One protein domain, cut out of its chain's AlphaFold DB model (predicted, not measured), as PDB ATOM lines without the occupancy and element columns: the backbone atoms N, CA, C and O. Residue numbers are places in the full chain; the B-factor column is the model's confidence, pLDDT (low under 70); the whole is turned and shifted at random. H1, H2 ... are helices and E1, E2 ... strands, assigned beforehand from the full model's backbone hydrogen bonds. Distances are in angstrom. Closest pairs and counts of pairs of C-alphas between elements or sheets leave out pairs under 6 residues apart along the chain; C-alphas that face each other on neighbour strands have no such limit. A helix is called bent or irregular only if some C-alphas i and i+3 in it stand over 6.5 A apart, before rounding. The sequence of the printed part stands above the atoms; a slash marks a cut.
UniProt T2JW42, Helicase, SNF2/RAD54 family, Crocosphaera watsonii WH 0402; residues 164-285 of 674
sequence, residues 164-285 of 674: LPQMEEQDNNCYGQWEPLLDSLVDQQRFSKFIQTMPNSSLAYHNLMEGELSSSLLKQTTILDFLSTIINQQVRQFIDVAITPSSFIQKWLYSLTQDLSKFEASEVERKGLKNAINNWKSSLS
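What this domain is: This is residues 164 to 285 of the 674 residues of the protein "Helicase, SNF2/RAD54 family" of Crocosphaera watsonii WH 0402 (UniProt T2JW42). A two-stranded hairpin, E1 and E2, sits in the middle of a loose set of helices: the long helix H3 packs on E2 with its later part, H4 packs on E2 as well, and H5 runs past E1. The early part of H3 reaches away from the hairpin to a thinly joined end with H1 and the very short H2. The printed part has 122 residues with two named strands and five named helices, in the order E1, E2, H1, H2, H3, H4, H5; the sheet is E1 - E2, antiparallel, and the class is mostly helix. The whole is loose, with a radius of gyration of the C-alphas of 17.1 A, and spans 49 by 33 by 29 A; residues 184 to 189, of which 185 to 189 belong to H1, and residues 209 to 214 stick out.

Where its parts are: E1 is residues 164 to 170, 19.2 A long from first to last C-alpha, and begins at C-alpha 164 at (155.882, 187.445, 133.463). E2 is residues 173 to 180, 22.1 A long. H1 is residues 185 to 197, 18.1 A long, and H2 is residues 200 to 203. H3, the longest helix, is residues 215 to 238 and runs 35.3 A from C-alpha 215 at (168.030, 164.418, 142.097) to C-alpha 238 at (155.685, 187.633, 118.542). H4 is residues 248 to 255, 10.5 A long. H5 is residues 267 to 284, 25.6 A long, and ends at C-alpha 284 at (151.613, 185.848, 143.360); it is irregular, with C-alphas 280 and 283 7.2 A apart.

How they stand to each other: E1 and E2 form a hairpin, antiparallel at 145 degrees between their directions. Across it N 166 and O 177 are within hydrogen-bond range at 2.8 A, and so are N 175 and O 168 at 2.9 A. The C-alphas of Gln 166 and Gln 177, which face each other, are 5.1 A apart. H3 has 13 pairs of C-alphas within 8 A of E2, the closest being those of Trp 178 and Asn 232, 4.7 A apart. H3 and E1 are apart. H4 has 6 such pairs with E2, and the closest C-alphas, of Gly 176 and Ser 255, are 4.9 A apart. The closest C-alphas of E1 and H5 are those of Met 167 and Lys 274, 7.2 A apart; H5 and E2 are only just apart, 8.3 A at the closest. H4 and H5 are close but not clearly touching, with the C-alphas of Phe 248 and Glu 269 closest at 7.7 A. They run the same way at a steep tilt of 69 degrees, only just short of about perpendicular. At the other end of H3, H1 and H3 only just touch, with 3 pairs of C-alphas within 8 A, made by residue 195 of H1 and residues 216 to 220 of H3 alone; the closest are those of Ile 195 and Lys 219, 5.9 A apart. They run opposite ways at a steep tilt of 56 degrees. H2 and H3 are close but not clearly touching, with the C-alphas of Leu 203 and Lys 219 closest at 7.8 A. Every O i to N i+4 pair is within hydrogen-bond range in H1, H3 and H4, and 12 of 14 are in H5; H2 is too short for such a pair.

The domain as a whole: The two C-alphas farthest apart, those of Met 209 and Ser 246, are 50.7 A apart. The first and last printed C-alphas, of Leu 164 and Ser 285, are 11.9 A apart. The printed part has no cut. The links from H2 to H3 and from H4 to H5 are long, with 11 residues each. The mean pLDDT of the printed part is 76.9, and 26 residues are under 70, among them residues 183 to 186, 207 to 217, 259 to 261 and 282 to 285.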
ATOM      1  N   LEU A 164     155.593 186.171 132.799       86.94
ATOM      2  CA  LEU A 164     155.882 187.445 133.463       86.94
ATOM      3  C   LEU A 164     157.254 187.988 133.055       86.94
ATOM      4  O   LEU A 164     158.198 187.210 132.918       86.94
ATOM      5  N   PRO A 165     157.409 189.317 132.936       87.81
ATOM      6  CA  PRO A 165     158.713 189.915 132.707       87.81
ATOM      7  C   PRO A 165     159.576 189.832 133.978       87.81
ATOM      8  O   PRO A 165     159.094 189.943 135.114       87.81
ATOM      9  N   GLN A 166     160.873 189.640 133.781       83.88
ATOM     10  CA  GLN A 166     161.901 189.579 134.812       83.88
ATOM     11  C   GLN A 166     163.193 190.249 134.323       83.88
ATOM     12  O   GLN A 166     163.361 190.548 133.139       83.88
ATOM     13  N   MET A 167     164.086 190.538 135.266       84.81
ATOM     14  CA  MET A 167     165.455 190.966 135.016       84.81
ATOM     15  C   MET A 167     166.406 189.880 135.533       84.81
ATOM     16  O   MET A 167     166.354 189.553 136.721       84.81
ATOM     17  N   GLU A 168     167.248 189.350 134.651       80.62
ATOM     18  CA  GLU A 168     168.353 188.442 134.974       80.62
ATOM     19  C   GLU A 168     169.667 189.239 135.035       80.62
ATOM     20  O   GLU A 168     169.867 190.186 134.269       80.62
ATOM     21  N   GLU A 169     170.549 188.883 135.968       77.25
ATOM     22  CA  GLU A 169     171.855 189.516 136.162       77.25
ATOM     23  C   GLU A 169     172.954 188.474 135.935       77.25
ATOM     24  O   GLU A 169     173.009 187.472 136.644       77.25
ATOM     25  N   GLN A 170     173.824 188.718 134.953       72.75
ATOM     26  CA  GLN A 170     175.000 187.887 134.672       72.75
ATOM     27  C   GLN A 170     176.210 188.790 134.430       72.75
ATOM     28  O   GLN A 170     176.138 189.716 133.617       72.75
ATOM     29  N   ASP A 171     177.319 188.534 135.128       63.38
ATOM     30  CA  ASP A 171     178.609 189.217 134.949       63.38
ATOM     31  C   ASP A 171     178.490 190.744 134.815       63.38
ATOM     32  O   ASP A 171     178.994 191.364 133.877       63.38
ATOM     33  N   ASN A 172     177.781 191.360 135.767       68.19
ATOM     34  CA  ASN A 172     177.563 192.805 135.860       68.19
ATOM     35  C   ASN A 172     176.687 193.434 134.756       68.19
ATOM     36  O   ASN A 172     176.510 194.656 134.748       68.19
ATOM     37  N   ASN A 173     176.115 192.617 133.869       75.94
ATOM     38  CA  ASN A 173     175.156 193.009 132.842       75.94
ATOM     39  C   ASN A 173     173.740 192.563 133.222       75.94
ATOM     40  O   ASN A 173     173.550 191.505 133.826       75.94
ATOM     41  N   CYS A 174     172.745 193.357 132.822       80.69
ATOM     42  CA  CYS A 174     171.338 193.024 133.004       80.69
ATOM     43  C   CYS A 174     170.687 192.619 131.679       80.69
ATOM     44  O   CYS A 174     170.969 193.204 130.627       80.69
ATOM     45  N   TYR A 175     169.766 191.662 131.766       83.69
ATOM     46  CA  TYR A 175     168.971 191.154 130.652       83.69
ATOM     47  C   TYR A 175     167.496 191.134 131.046       83.69
ATOM     48  O   TYR A 175     167.147 190.800 132.179       83.69
ATOM     49  N   GLY A 176     166.612 191.496 130.123       84.19
ATOM     50  CA  GLY A 176     165.181 191.255 130.269       84.19
ATOM     51  C   GLY A 176     164.859 189.817 129.876       84.19
ATOM     52  O   GLY A 176     165.266 189.375 128.808       84.19
ATOM     53  N   GLN A 177     164.101 189.093 130.690       86.19
ATOM     54  CA  GLN A 177     163.671 187.732 130.368       86.19
ATOM     55  C   GLN A 177     162.183 187.553 130.663       86.19
ATOM     56  O   GLN A 177     161.656 188.142 131.606       86.19
ATOM     57  N   TRP A 178     161.508 186.734 129.862       87.12
ATOM     58  CA  TRP A 178     160.160 186.258 130.163       87.12
ATOM     59  C   TRP A 178     160.225 184.909 130.879       87.12
ATOM     60  O   TRP A 178     160.823 183.964 130.373       87.12
ATOM     61  N   GLU A 179     159.589 184.814 132.043       86.06
ATOM     62  CA  GLU A 179     159.505 183.579 132.827       86.06
ATOM     63  C   GLU A 179     158.090 182.985 132.797       86.06
ATOM     64  O   GLU A 179     157.117 183.748 132.774       86.06
ATOM     65  N   PRO A 180     157.940 181.647 132.846       86.06
ATOM     66  CA  PRO A 180     156.640 180.999 132.988       86.06
ATOM     67  C   PRO A 180     155.963 181.375 134.311       86.06
ATOM     68  O   PRO A 180     156.589 181.391 135.370       86.06
ATOM     69  N   LEU A 181     154.651 181.601 134.262       82.81
ATOM     70  CA  LEU A 181     153.814 181.772 135.446       82.81
ATOM     71  C   LEU A 181     153.079 180.463 135.757       82.81
ATOM     72  O   LEU A 181     152.101 180.125 135.097       82.81
ATOM     73  N   LEU A 182     153.543 179.740 136.779       75.75
ATOM     74  CA  LEU A 182     152.937 178.486 137.251       75.75
ATOM     75  C   LEU A 182     152.070 178.715 138.501       75.75
ATOM     76  O   LEU A 182     152.300 178.119 139.551       75.75
ATOM     77  N   ASP A 183     151.094 179.616 138.395       69.06
ATOM     78  CA  ASP A 183     150.196 180.001 139.492       69.06
ATOM     79  C   ASP A 183     149.001 179.049 139.673       69.06
ATOM     80  O   ASP A 183     148.453 178.928 140.769       69.06
ATOM     81  N   SER A 184     148.579 178.368 138.605       68.44
ATOM     82  CA  SER A 184     147.392 177.513 138.622       68.44
ATOM     83  C   SER A 184     147.675 176.121 139.200       68.44
ATOM     84  O   SER A 184     148.707 175.508 138.925       68.44
ATOM     85  N   LEU A 185     146.704 175.557 139.928       60.28
ATOM     86  CA  LEU A 185     146.787 174.189 140.464       60.28
ATOM     87  C   LEU A 185     147.040 173.134 139.386       60.28
ATOM     88  O   LEU A 185     147.795 172.188 139.599       60.28
ATOM     89  N   VAL A 186     146.408 173.299 138.224       69.75
ATOM     90  CA  VAL A 186     146.547 172.370 137.101       69.75
ATOM     91  C   VAL A 186     147.990 172.369 136.598       69.75
ATOM     92  O   VAL A 186     148.553 171.304 136.345       69.75
ATOM     93  N   ASP A 187     148.606 173.547 136.501       75.88
ATOM     94  CA  ASP A 187     149.990 173.693 136.054       75.88
ATOM     95  C   ASP A 187     150.986 173.174 137.096       75.88
ATOM     96  O   ASP A 187     151.939 172.489 136.734       75.88
ATOM     97  N   GLN A 188     150.735 173.403 138.387       70.94
ATOM     98  CA  GLN A 188     151.569 172.878 139.473       70.94
ATOM     99  C   GLN A 188     151.506 171.343 139.567       70.94
ATOM    100  O   GLN A 188     152.539 170.680 139.687       70.94
ATOM    101  N   GLN A 189     150.313 170.749 139.451       68.81
ATOM    102  CA  GLN A 189     150.151 169.292 139.399       68.81
ATOM    103  C   GLN A 189     150.829 168.699 138.164       68.81
ATOM    104  O   GLN A 189     151.498 167.666 138.252       68.81
ATOM    105  N   ARG A 190     150.691 169.361 137.011       79.56
ATOM    106  CA  ARG A 190     151.351 168.949 135.773       79.56
ATOM    107  C   ARG A 190     152.876 169.026 135.904       79.56
ATOM    108  O   ARG A 190     153.546 168.073 135.518       79.56
ATOM    109  N   PHE A 191     153.415 170.086 136.505       82.56
ATOM    110  CA  PHE A 191     154.842 170.225 136.811       82.56
ATOM    111  C   PHE A 191     155.347 169.098 137.722       82.56
ATOM    112  O   PHE A 191     156.326 168.428 137.396       82.56
ATOM    113  N   SER A 192     154.631 168.824 138.817       73.94
ATOM    114  CA  SER A 192     154.939 167.722 139.740       73.94
ATOM    115  C   SER A 192     154.945 166.366 139.027       73.94
ATOM    116  O   SER A 192     155.891 165.586 139.162       73.94
ATOM    117  N   LYS A 193     153.940 166.114 138.177       78.81
ATOM    118  CA  LYS A 193     153.878 164.908 137.348       78.81
ATOM    119  C   LYS A 193     155.087 164.806 136.419       78.81
ATOM    120  O   LYS A 193     155.686 163.739 136.351       78.81
ATOM    121  N   PHE A 194     155.485 165.893 135.756       84.56
ATOM    122  CA  PHE A 194     156.660 165.885 134.883       84.56
ATOM    123  C   PHE A 194     157.951 165.556 135.632       84.56
ATOM    124  O   PHE A 194     158.736 164.760 135.126       84.56
ATOM    125  N   ILE A 195     158.144 166.075 136.847       81.44
ATOM    126  CA  ILE A 195     159.308 165.743 137.685       81.44
ATOM    127  C   ILE A 195     159.333 164.250 138.028       81.44
ATOM    128  O   ILE A 195     160.387 163.616 137.951       81.44
ATOM    129  N   GLN A 196     158.178 163.676 138.377       77.94
ATOM    130  CA  GLN A 196     158.062 162.248 138.687       77.94
ATOM    131  C   GLN A 196     158.328 161.370 137.457       77.94
ATOM    132  O   GLN A 196     158.998 160.347 137.569       77.94
ATOM    133  N   THR A 197     157.836 161.777 136.285       82.50
ATOM    134  CA  THR A 197     157.958 161.002 135.041       82.50
ATOM    135  C   THR A 197     159.235 161.277 134.248       82.50
ATOM    136  O   THR A 197     159.451 160.618 133.235       82.50
ATOM    137  N   MET A 198     160.061 162.251 134.651       81.75
ATOM    138  CA  MET A 198     161.261 162.634 133.903       81.75
ATOM    139  C   MET A 198     162.220 161.439 133.791       81.75
ATOM    140  O   MET A 198     162.716 160.980 134.833       81.75
ATOM    141  N   PRO A 199     162.517 160.964 132.561       83.00
ATOM    142  CA  PRO A 199     163.444 159.861 132.347       83.00
ATOM    143  C   PRO A 199     164.821 160.196 132.913       83.00
ATOM    144  O   PRO A 199     165.353 161.279 132.668       83.00
ATOM    145  N   ASN A 200     165.436 159.258 133.634       78.00
ATOM    146  CA  ASN A 200     166.771 159.475 134.205       78.00
ATOM    147  C   ASN A 200     167.845 159.658 133.116       78.00
ATOM    148  O   ASN A 200     168.838 160.342 133.345       78.00
ATOM    149  N   SER A 201     167.615 159.137 131.904       78.62
ATOM    150  CA  SER A 201     168.466 159.374 130.732       78.62
ATOM    151  C   SER A 201     168.555 160.853 130.333       78.62
ATOM    152  O   SER A 201     169.534 161.250 129.710       78.62
ATOM    153  N   SER A 202     167.576 161.685 130.710       81.88
ATOM    154  CA  SER A 202     167.620 163.142 130.516       81.88
ATOM    155  C   SER A 202     168.578 163.853 131.479       81.88
ATOM    156  O   SER A 202     168.855 165.026 131.287       81.88
ATOM    157  N   LEU A 203     169.072 163.176 132.519       80.88
ATOM    158  CA  LEU A 203     170.074 163.704 133.454       80.88
ATOM    159  C   LEU A 203     171.403 162.952 133.362       80.88
ATOM    160  O   LEU A 203     172.291 163.176 134.178       80.88
ATOM    161  N   ALA A 204     171.562 162.075 132.371       80.62
ATOM    162  CA  ALA A 204     172.746 161.234 132.243       80.62
ATOM    163  C   ALA A 204     174.041 162.029 131.990       80.62
ATOM    164  O   ALA A 204     175.118 161.475 132.157       80.62
ATOM    165  N   TYR A 205     173.975 163.312 131.624       79.50
ATOM    166  CA  TYR A 205     175.163 164.170 131.516       79.50
ATOM    167  C   TYR A 205     175.669 164.683 132.881       79.50
ATOM    168  O   TYR A 205     176.825 165.085 132.994       79.50
ATOM    169  N   HIS A 206     174.838 164.652 133.930       73.88
ATOM    170  CA  HIS A 206     175.261 164.977 135.293       73.88
ATOM    171  C   HIS A 206     175.900 163.759 135.967       73.88
ATOM    172  O   HIS A 206     175.378 162.644 135.895       73.88
ATOM    173  N   ASN A 207     176.996 163.982 136.698       68.00
ATOM    174  CA  ASN A 207     177.567 162.958 137.567       68.00
ATOM    175  C   ASN A 207     176.703 162.800 138.826       68.00
ATOM    176  O   ASN A 207     176.948 163.430 139.852       68.00
ATOM    177  N   LEU A 208     175.673 161.958 138.756       59.03
ATOM    178  CA  LEU A 208     174.749 161.726 139.875       59.03
ATOM    179  C   LEU A 208     175.416 161.071 141.106       59.03
ATOM    180  O   LEU A 208     174.776 160.976 142.151       59.03
ATOM    181  N   MET A 209     176.675 160.621 141.000       52.25
ATOM    182  CA  MET A 209     177.430 160.003 142.099       52.25
ATOM    183  C   MET A 209     178.163 161.024 142.989       52.25
ATOM    184  O   MET A 209     178.458 160.714 144.142       52.25
ATOM    185  N   GLU A 210     178.416 162.247 142.507       46.88
ATOM    186  CA  GLU A 210     179.076 163.326 143.263       46.88
ATOM    187  C   GLU A 210     178.044 164.276 143.907       46.88
ATOM    188  O   GLU A 210     177.886 165.438 143.555       46.88
ATOM    189  N   GLY A 211     177.285 163.733 144.858       49.06
ATOM    190  CA  GLY A 211     177.038 164.317 146.184       49.06
ATOM    191  C   GLY A 211     176.423 165.708 146.440       49.06
ATOM    192  O   GLY A 211     176.140 165.938 147.612       49.06
ATOM    193  N   GLU A 212     176.179 166.626 145.498       44.81
ATOM    194  CA  GLU A 212     175.873 168.024 145.909       44.81
ATOM    195  C   GLU A 212     174.424 168.522 145.723       44.81
ATOM    196  O   GLU A 212     174.003 169.433 146.438       44.81
ATOM    197  N   LEU A 213     173.593 167.904 144.873       51.19
ATOM    198  CA  LEU A 213     172.191 168.316 144.668       51.19
ATOM    199  C   LEU A 213     171.243 167.108 144.674       51.19
ATOM    200  O   LEU A 213     171.482 166.106 144.004       51.19
ATOM    201  N   SER A 214     170.128 167.203 145.412       61.84
ATOM    202  CA  SER A 214     169.079 166.170 145.377       61.84
ATOM    203  C   SER A 214     168.580 165.977 143.938       61.84
ATOM    204  O   SER A 214     168.300 166.956 143.244       61.84
ATOM    205  N   SER A 215     168.438 164.729 143.479       66.50
ATOM    206  CA  SER A 215     168.030 164.418 142.097       66.50
ATOM    207  C   SER A 215     166.705 165.085 141.701       66.50
ATOM    208  O   SER A 215     166.516 165.456 140.547       66.50
ATOM    209  N   SER A 216     165.804 165.316 142.660       67.50
ATOM    210  CA  SER A 216     164.561 166.073 142.479       67.50
ATOM    211  C   SER A 216     164.765 167.556 142.167       67.50
ATOM    212  O   SER A 216     163.990 168.106 141.389       67.50
ATOM    213  N   LEU A 217     165.768 168.205 142.766       69.38
ATOM    214  CA  LEU A 217     166.043 169.627 142.551       69.38
ATOM    215  C   LEU A 217     166.640 169.854 141.160       69.38
ATOM    216  O   LEU A 217     166.191 170.748 140.457       69.38
ATOM    217  N   LEU A 218     167.545 168.972 140.723       75.00
ATOM    218  CA  LEU A 218     168.081 168.987 139.358       75.00
ATOM    219  C   LEU A 218     166.964 168.835 138.316       75.00
ATOM    220  O   LEU A 218     166.863 169.632 137.394       75.00
ATOM    221  N   LYS A 219     166.048 167.871 138.500       80.00
ATOM    222  CA  LYS A 219     164.884 167.712 137.604       80.00
ATOM    223  C   LYS A 219     164.048 168.995 137.511       80.00
ATOM    224  O   LYS A 219     163.585 169.348 136.431       80.00
ATOM    225  N   GLN A 220     163.848 169.688 138.631       76.81
ATOM    226  CA  GLN A 220     163.080 170.934 138.671       76.81
ATOM    227  C   GLN A 220     163.776 172.068 137.922       76.81
ATOM    228  O   GLN A 220     163.137 172.704 137.083       76.81
ATOM    229  N   THR A 221     165.056 172.313 138.214       79.88
ATOM    230  CA  THR A 221     165.813 173.408 137.598       79.88
ATOM    231  C   THR A 221     165.900 173.211 136.093       79.88
ATOM    232  O   THR A 221     165.543 174.124 135.358       79.88
ATOM    233  N   THR A 222     166.200 171.995 135.622       83.81
ATOM    234  CA  THR A 222     166.299 171.708 134.184       83.81
ATOM    235  C   THR A 222     164.968 171.921 133.450       83.81
ATOM    236  O   THR A 222     164.953 172.456 132.341       83.81
ATOM    237  N   ILE A 223     163.826 171.530 134.040       86.88
ATOM    238  CA  ILE A 223     162.506 171.738 133.414       86.88
ATOM    239  C   ILE A 223     162.144 173.230 133.378       86.88
ATOM    240  O   ILE A 223     161.668 173.714 132.349       86.88
ATOM    241  N   LEU A 224     162.342 173.955 134.484       85.25
ATOM    242  CA  LEU A 224     162.040 175.388 134.557       85.25
ATOM    243  C   LEU A 224     162.940 176.200 133.627       85.25
ATOM    244  O   LEU A 224     162.449 177.091 132.938       85.25
ATOM    245  N   ASP A 225     164.226 175.861 133.565       85.81
ATOM    246  CA  ASP A 225     165.187 176.518 132.689       85.81
ATOM    247  C   ASP A 225     164.808 176.336 131.213       85.81
ATOM    248  O   ASP A 225     164.691 177.320 130.473       85.81
ATOM    249  N   PHE A 226     164.481 175.105 130.809       89.38
ATOM    250  CA  PHE A 226     163.982 174.819 129.467       89.38
ATOM    251  C   PHE A 226     162.706 175.616 129.149       89.38
ATOM    252  O   PHE A 226     162.634 176.286 128.118       89.38
ATOM    253  N   LEU A 227     161.702 175.591 130.036       89.69
ATOM    254  CA  LEU A 227     160.451 176.333 129.837       89.69
ATOM    255  C   LEU A 227     160.693 177.838 129.719       89.69
ATOM    256  O   LEU A 227     160.136 178.469 128.823       89.69
ATOM    257  N   SER A 228     161.529 178.403 130.592       87.62
ATOM    258  CA  SER A 228     161.862 179.828 130.574       87.62
ATOM    259  C   SER A 228     162.563 180.227 129.281       87.62
ATOM    260  O   SER A 228     162.214 181.244 128.690       87.62
ATOM    261  N   THR A 229     163.478 179.398 128.780       88.25
ATOM    262  CA  THR A 229     164.232 179.680 127.557       88.25
ATOM    263  C   THR A 229     163.330 179.628 126.324       88.25
ATOM    264  O   THR A 229     163.362 180.539 125.495       88.25
ATOM    265  N   ILE A 230     162.471 178.606 126.223       90.00
ATOM    266  CA  ILE A 230     161.539 178.448 125.098       90.00
ATOM    267  C   ILE A 230     160.477 179.551 125.098       90.00
ATOM    268  O   ILE A 230     160.233 180.157 124.056       90.00
ATOM    269  N   ILE A 231     159.867 179.847 126.251       89.81
ATOM    270  CA  ILE A 231     158.865 180.917 126.374       89.81
ATOM    271  C   ILE A 231     159.499 182.266 126.057       89.81
ATOM    272  O   ILE A 231     158.927 183.027 125.283       89.81
ATOM    273  N   ASN A 232     160.689 182.551 126.590       88.69
ATOM    274  CA  ASN A 232     161.400 183.791 126.306       88.69
ATOM    275  C   ASN A 232     161.631 183.984 124.803       88.69
ATOM    276  O   ASN A 232     161.267 185.036 124.280       88.69
ATOM    277  N   GLN A 233     162.142 182.966 124.101       87.88
ATOM    278  CA  GLN A 233     162.370 183.038 122.654       87.88
ATOM    279  C   GLN A 233     161.062 183.203 121.868       87.88
ATOM    280  O   GLN A 233     160.963 184.061 120.995       87.88
ATOM    281  N   GLN A 234     160.027 182.421 122.191       88.38
ATOM    282  CA  GLN A 234     158.753 182.477 121.470       88.38
ATOM    283  C   GLN A 234     158.020 183.804 121.687       88.38
ATOM    284  O   GLN A 234     157.528 184.384 120.726       88.38
ATOM    285  N   VAL A 235     157.985 184.330 122.917       88.56
ATOM    286  CA  VAL A 235     157.367 185.636 123.201       88.56
ATOM    287  C   VAL A 235     158.065 186.745 122.412       88.56
ATOM    288  O   VAL A 235     157.385 187.565 121.801       88.56
ATOM    289  N   ARG A 236     159.404 186.743 122.351       86.88
ATOM    290  CA  ARG A 236     160.186 187.728 121.580       86.88
ATOM    291  C   ARG A 236     159.869 187.694 120.086       86.88
ATOM    292  O   ARG A 236     159.702 188.752 119.491       86.88
ATOM    293  N   GLN A 237     159.691 186.506 119.504       83.75
ATOM    294  CA  GLN A 237     159.308 186.355 118.093       83.75
ATOM    295  C   GLN A 237     157.931 186.958 117.762       83.75
ATOM    296  O   GLN A 237     157.697 187.340 116.617       83.75
ATOM    297  N   PHE A 238     157.020 187.056 118.737       83.19
ATOM    298  CA  PHE A 238     155.685 187.633 118.542       83.19
ATOM    299  C   PHE A 238     155.598 189.138 118.837       83.19
ATOM    300  O   PHE A 238     154.582 189.756 118.512       83.19
ATOM    301  N   ILE A 239     156.615 189.745 119.458       82.44
ATOM    302  CA  ILE A 239     156.581 191.164 119.827       82.44
ATOM    303  C   ILE A 239     157.131 192.025 118.684       82.44
ATOM    304  O   ILE A 239     158.336 192.120 118.485       82.44
ATOM    305  N   ASP A 240     156.239 192.741 118.001       72.00
ATOM    306  CA  ASP A 240     156.587 193.737 116.978       72.00
ATOM    307  C   ASP A 240     156.462 195.166 117.544       72.00
ATOM    308  O   ASP A 240     155.560 195.932 117.204       72.00
ATOM    309  N   VAL A 241     157.316 195.510 118.519       74.12
ATOM    310  CA  VAL A 241     157.315 196.837 119.161       74.12
ATOM    311  C   VAL A 241     158.698 197.476 119.080       74.12
ATOM    312  O   VAL A 241     159.655 197.033 119.717       74.12
ATOM    313  N   ALA A 242     158.785 198.585 118.346       67.88
ATOM    314  CA  ALA A 242     159.976 199.422 118.278       67.88
ATOM    315  C   ALA A 242     160.026 200.386 119.478       67.88
ATOM    316  O   ALA A 242     159.403 201.448 119.471       67.88
ATOM    317  N   ILE A 243     160.772 200.018 120.520       71.88
ATOM    318  CA  ILE A 243     161.037 200.885 121.677       71.88
ATOM    319  C   ILE A 243     162.360 201.616 121.442       71.88
ATOM    320  O   ILE A 243     163.381 200.983 121.194       71.88
ATOM    321  N   THR A 244     162.373 202.946 121.545       72.62
ATOM    322  CA  THR A 244     163.618 203.725 121.560       72.62
ATOM    323  C   THR A 244     164.101 203.897 123.007       72.62
ATOM    324  O   THR A 244     163.392 204.484 123.830       72.62
ATOM    325  N   PRO A 245     165.283 203.371 123.375       72.25
ATOM    326  CA  PRO A 245     165.740 203.390 124.760       72.25
ATOM    327  C   PRO A 245     166.278 204.777 125.150       72.25
ATOM    328  O   PRO A 245     167.419 205.108 124.841       72.25
ATOM    329  N   SER A 246     165.479 205.586 125.857       71.75
ATOM    330  CA  SER A 246     165.924 206.873 126.433       71.75
ATOM    331  C   SER A 246     166.093 206.835 127.959       71.75
ATOM    332  O   SER A 246     166.981 207.493 128.496       71.75
ATOM    333  N   SER A 247     165.307 206.014 128.665       81.75
ATOM    334  CA  SER A 247     165.388 205.814 130.121       81.75
ATOM    335  C   SER A 247     165.814 204.391 130.499       81.75
ATOM    336  O   SER A 247     165.712 203.471 129.689       81.75
ATOM    337  N   PHE A 248     166.261 204.173 131.743       80.75
ATOM    338  CA  PHE A 248     166.623 202.840 132.255       80.75
ATOM    339  C   PHE A 248     165.473 201.822 132.124       80.75
ATOM    340  O   PHE A 248     165.685 200.705 131.659       80.75
ATOM    341  N   ILE A 249     164.235 202.221 132.434       82.12
ATOM    342  CA  ILE A 249     163.056 201.353 132.269       82.12
ATOM    343  C   ILE A 249     162.833 201.026 130.789       82.12
ATOM    344  O   ILE A 249     162.515 199.890 130.458       82.12
ATOM    345  N   GLN A 250     163.039 201.984 129.881       82.69
ATOM    346  CA  GLN A 250     162.939 201.724 128.443       82.69
ATOM    347  C   GLN A 250     164.069 200.834 127.925       82.69
ATOM    348  O   GLN A 250     163.821 200.044 127.025       82.69
ATOM    349  N   LYS A 251     165.279 200.908 128.498       82.00
ATOM    350  CA  LYS A 251     166.366 199.956 128.215       82.00
ATOM    351  C   LYS A 251     165.988 198.539 128.652       82.00
ATOM    352  O   LYS A 251     166.182 197.605 127.884       82.00
ATOM    353  N   TRP A 252     165.376 198.384 129.829       85.56
ATOM    354  CA  TRP A 252     164.851 197.092 130.282       85.56
ATOM    355  C   TRP A 252     163.708 196.584 129.390       85.56
ATOM    356  O   TRP A 252     163.751 195.445 128.935       85.56
ATOM    357  N   LEU A 253     162.725 197.427 129.058       83.56
ATOM    358  CA  LEU A 253     161.635 197.054 128.150       83.56
ATOM    359  C   LEU A 253     162.151 196.696 126.751       83.56
ATOM    360  O   LEU A 253     161.689 195.723 126.171       83.56
ATOM    361  N   TYR A 254     163.137 197.430 126.235       83.00
ATOM    362  CA  TYR A 254     163.813 197.103 124.980       83.00
ATOM    363  C   TYR A 254     164.533 195.750 125.064       83.00
ATOM    364  O   TYR A 254     164.449 194.940 124.144       83.00
ATOM    365  N   SER A 255     165.163 195.448 126.204       84.12
ATOM    366  CA  SER A 255     165.819 194.152 126.409       84.12
ATOM    367  C   SER A 255     164.858 192.960 126.443       84.12
ATOM    368  O   SER A 255     165.272 191.842 126.146       84.12
ATOM    369  N   LEU A 256     163.575 193.184 126.763       84.56
ATOM    370  CA  LEU A 256     162.523 192.161 126.713       84.56
ATOM    371  C   LEU A 256     162.034 191.864 125.288       84.56
ATOM    372  O   LEU A 256     161.399 190.828 125.089       84.56
ATOM    373  N   THR A 257     162.295 192.752 124.321       81.88
ATOM    374  CA  THR A 257     161.830 192.604 122.933       81.88
ATOM    375  C   THR A 257     162.922 192.152 121.964       81.88
ATOM    376  O   THR A 257     162.610 191.481 120.990       81.88
ATOM    377  N   GLN A 258     164.196 192.475 122.219       76.06
ATOM    378  CA  GLN A 258     165.314 192.209 121.300       76.06
ATOM    379  C   GLN A 258     166.275 191.141 121.823       76.06
ATOM    380  O   GLN A 258     166.740 191.240 122.964       76.06
ATOM    381  N   ASP A 259     166.626 190.155 120.994       66.50
ATOM    382  CA  ASP A 259     167.529 189.047 121.348       66.50
ATOM    383  C   ASP A 259     168.881 189.530 121.891       66.50
ATOM    384  O   ASP A 259     169.574 190.334 121.272       66.50
ATOM    385  N   LEU A 260     169.243 189.026 123.081       61.12
ATOM    386  CA  LEU A 260     170.554 189.209 123.728       61.12
ATOM    387  C   LEU A 260     170.986 190.674 123.959       61.12
ATOM    388  O   LEU A 260     172.173 190.954 124.150       61.12
ATOM    389  N   SER A 261     170.046 191.624 123.988       62.81
ATOM    390  CA  SER A 261     170.357 193.041 124.200       62.81
ATOM    391  C   SER A 261     170.694 193.339 125.670       62.81
ATOM    392  O   SER A 261     169.830 193.521 126.528       62.81
ATOM    393  N   LYS A 262     172.001 193.371 125.953       76.50
ATOM    394  CA  LYS A 262     172.587 193.762 127.243       76.50
ATOM    395  C   LYS A 262     172.289 195.227 127.529       76.50
ATOM    396  O   LYS A 262     172.425 196.067 126.637       76.50
ATOM    397  N   PHE A 263     171.961 195.553 128.775       76.88
ATOM    398  CA  PHE A 263     171.940 196.942 129.220       76.88
ATOM    399  C   PHE A 263     172.725 197.136 130.515       76.88
ATOM    400  O   PHE A 263     172.669 196.330 131.443       76.88
ATOM    401  N   GLU A 264     173.453 198.249 130.563       73.75
ATOM    402  CA  GLU A 264     174.156 198.699 131.757       73.75
ATOM    403  C   GLU A 264     173.208 199.485 132.666       73.75
ATOM    404  O   GLU A 264     172.395 200.299 132.209       73.75
ATOM    405  N   ALA A 265     173.335 199.243 133.967       74.00
ATOM    406  CA  ALA A 265     172.532 199.864 135.009       74.00
ATOM    407  C   ALA A 265     173.358 200.052 136.279       74.00
ATOM    408  O   ALA A 265     174.168 199.182 136.610       74.00
ATOM    409  N   SER A 266     173.120 201.139 137.014       78.62
ATOM    410  CA  SER A 266     173.719 201.337 138.340       78.62
ATOM    411  C   SER A 266     173.118 200.379 139.379       78.62
ATOM    412  O   SER A 266     171.974 199.942 139.245       78.62
ATOM    413  N   GLU A 267     173.847 200.070 140.458       77.44
ATOM    414  CA  GLU A 267     173.338 199.187 141.526       77.44
ATOM    415  C   GLU A 267     172.015 199.676 142.148       77.44
ATOM    416  O   GLU A 267     171.170 198.866 142.537       77.44
ATOM    417  N   VAL A 268     171.816 200.998 142.231       80.12
ATOM    418  CA  VAL A 268     170.597 201.609 142.787       80.12
ATOM    419  C   VAL A 268     169.401 201.372 141.865       80.12
ATOM    420  O   VAL A 268     168.335 200.969 142.332       80.12
ATOM    421  N   GLU A 269     169.578 201.555 140.555       80.38
ATOM    422  CA  GLU A 269     168.535 201.297 139.555       80.38
ATOM    423  C   GLU A 269     168.176 199.806 139.490       80.38
ATOM    424  O   GLU A 269     166.991 199.460 139.472       80.38
ATOM    425  N   ARG A 270     169.179 198.915 139.558       81.25
ATOM    426  CA  ARG A 270     168.979 197.453 139.604       81.25
ATOM    427  C   ARG A 270     168.131 197.037 140.803       81.25
ATOM    428  O   ARG A 270     167.131 196.335 140.644       81.25
ATOM    429  N   LYS A 271     168.501 197.489 142.009       80.81
ATOM    430  CA  LYS A 271     167.759 197.185 143.243       80.81
ATOM    431  C   LYS A 271     166.353 197.786 143.218       80.81
ATOM    432  O   LYS A 271     165.406 197.112 143.618       80.81
ATOM    433  N   GLY A 272     166.201 199.010 142.708       82.56
ATOM    434  CA  GLY A 272     164.905 199.671 142.557       82.56
ATOM    435  C   GLY A 272     163.944 198.890 141.658       82.56
ATOM    436  O   GLY A 272     162.816 198.613 142.065       82.56
ATOM    437  N   LEU A 273     164.403 198.463 140.477       82.50
ATOM    438  CA  LEU A 273     163.589 197.678 139.545       82.50
ATOM    439  C   LEU A 273     163.250 196.297 140.102       82.50
ATOM    440  O   LEU A 273     162.094 195.887 140.049       82.50
ATOM    441  N   LYS A 274     164.232 195.595 140.680       82.00
ATOM    442  CA  LYS A 274     164.014 194.276 141.288       82.00
ATOM    443  C   LYS A 274     162.983 194.350 142.416       82.00
ATOM    444  O   LYS A 274     162.086 193.515 142.472       82.00
ATOM    445  N   ASN A 275     163.048 195.383 143.257       80.69
ATOM    446  CA  ASN A 275     162.059 195.617 144.307       80.69
ATOM    447  C   ASN A 275     160.680 195.962 143.738       80.69
ATOM    448  O   ASN A 275     159.685 195.437 144.222       80.69
ATOM    449  N   ALA A 276     160.598 196.792 142.695       81.25
ATOM    450  CA  ALA A 276     159.329 197.112 142.044       81.25
ATOM    451  C   ALA A 276     158.671 195.867 141.422       81.25
ATOM    452  O   ALA A 276     157.486 195.622 141.653       81.25
ATOM    453  N   ILE A 277     159.447 195.044 140.708       80.00
ATOM    454  CA  ILE A 277     158.982 193.778 140.126       80.00
ATOM    455  C   ILE A 277     158.556 192.807 141.233       80.00
ATOM    456  O   ILE A 277     157.485 192.215 141.139       80.00
ATOM    457  N   ASN A 278     159.341 192.665 142.302       75.88
ATOM    458  CA  ASN A 278     158.997 191.787 143.423       75.88
ATOM    459  C   ASN A 278     157.745 192.260 144.173       75.88
ATOM    460  O   ASN A 278     156.906 191.436 144.519       75.88
ATOM    461  N   ASN A 279     157.577 193.568 144.375       76.94
ATOM    462  CA  ASN A 279     156.375 194.135 144.985       76.94
ATOM    463  C   ASN A 279     155.144 193.900 144.106       76.94
ATOM    464  O   ASN A 279     154.088 193.535 144.619       76.94
ATOM    465  N   TRP A 280     155.279 194.039 142.787       74.19
ATOM    466  CA  TRP A 280     154.209 193.719 141.846       74.19
ATOM    467  C   TRP A 280     153.870 192.219 141.839       74.19
ATOM    468  O   TRP A 280     152.697 191.856 141.870       74.19
ATOM    469  N   LYS A 281     154.885 191.345 141.904       71.06
ATOM    470  CA  LYS A 281     154.728 189.884 142.014       71.06
ATOM    471  C   LYS A 281     154.339 189.413 143.423       71.06
ATOM    472  O   LYS A 281     154.060 188.231 143.586       71.06
ATOM    473  N   SER A 282     154.308 190.276 144.441       65.75
ATOM    474  CA  SER A 282     154.169 189.868 145.852       65.75
ATOM    475  C   SER A 282     152.888 189.073 146.122       65.75
ATOM    476  O   SER A 282     152.948 188.026 146.762       65.75
ATOM    477  N   SER A 283     151.769 189.491 145.528       58.75
ATOM    478  CA  SER A 283     150.475 188.796 145.580       58.75
ATOM    479  C   SER A 283     150.506 187.380 144.990       58.75
ATOM    480  O   SER A 283     149.693 186.542 145.363       58.75
ATOM    481  N   LEU A 284     151.436 187.121 144.066       60.31
ATOM    482  CA  LEU A 284     151.613 185.848 143.360       60.31
ATOM    483  C   LEU A 284     152.811 185.048 143.894       60.31
ATOM    484  O   LEU A 284     152.961 183.877 143.568       60.31
ATOM    485  N   SER A 285     153.676 185.662 144.703       57.22
ATOM    486  CA  SER A 285     154.977 185.106 145.095       57.22
ATOM    487  C   SER A 285     154.890 183.806 145.898       57.22
ATOM    488  O   SER A 285     155.801 182.988 145.810       57.22
TER     489      SER A 285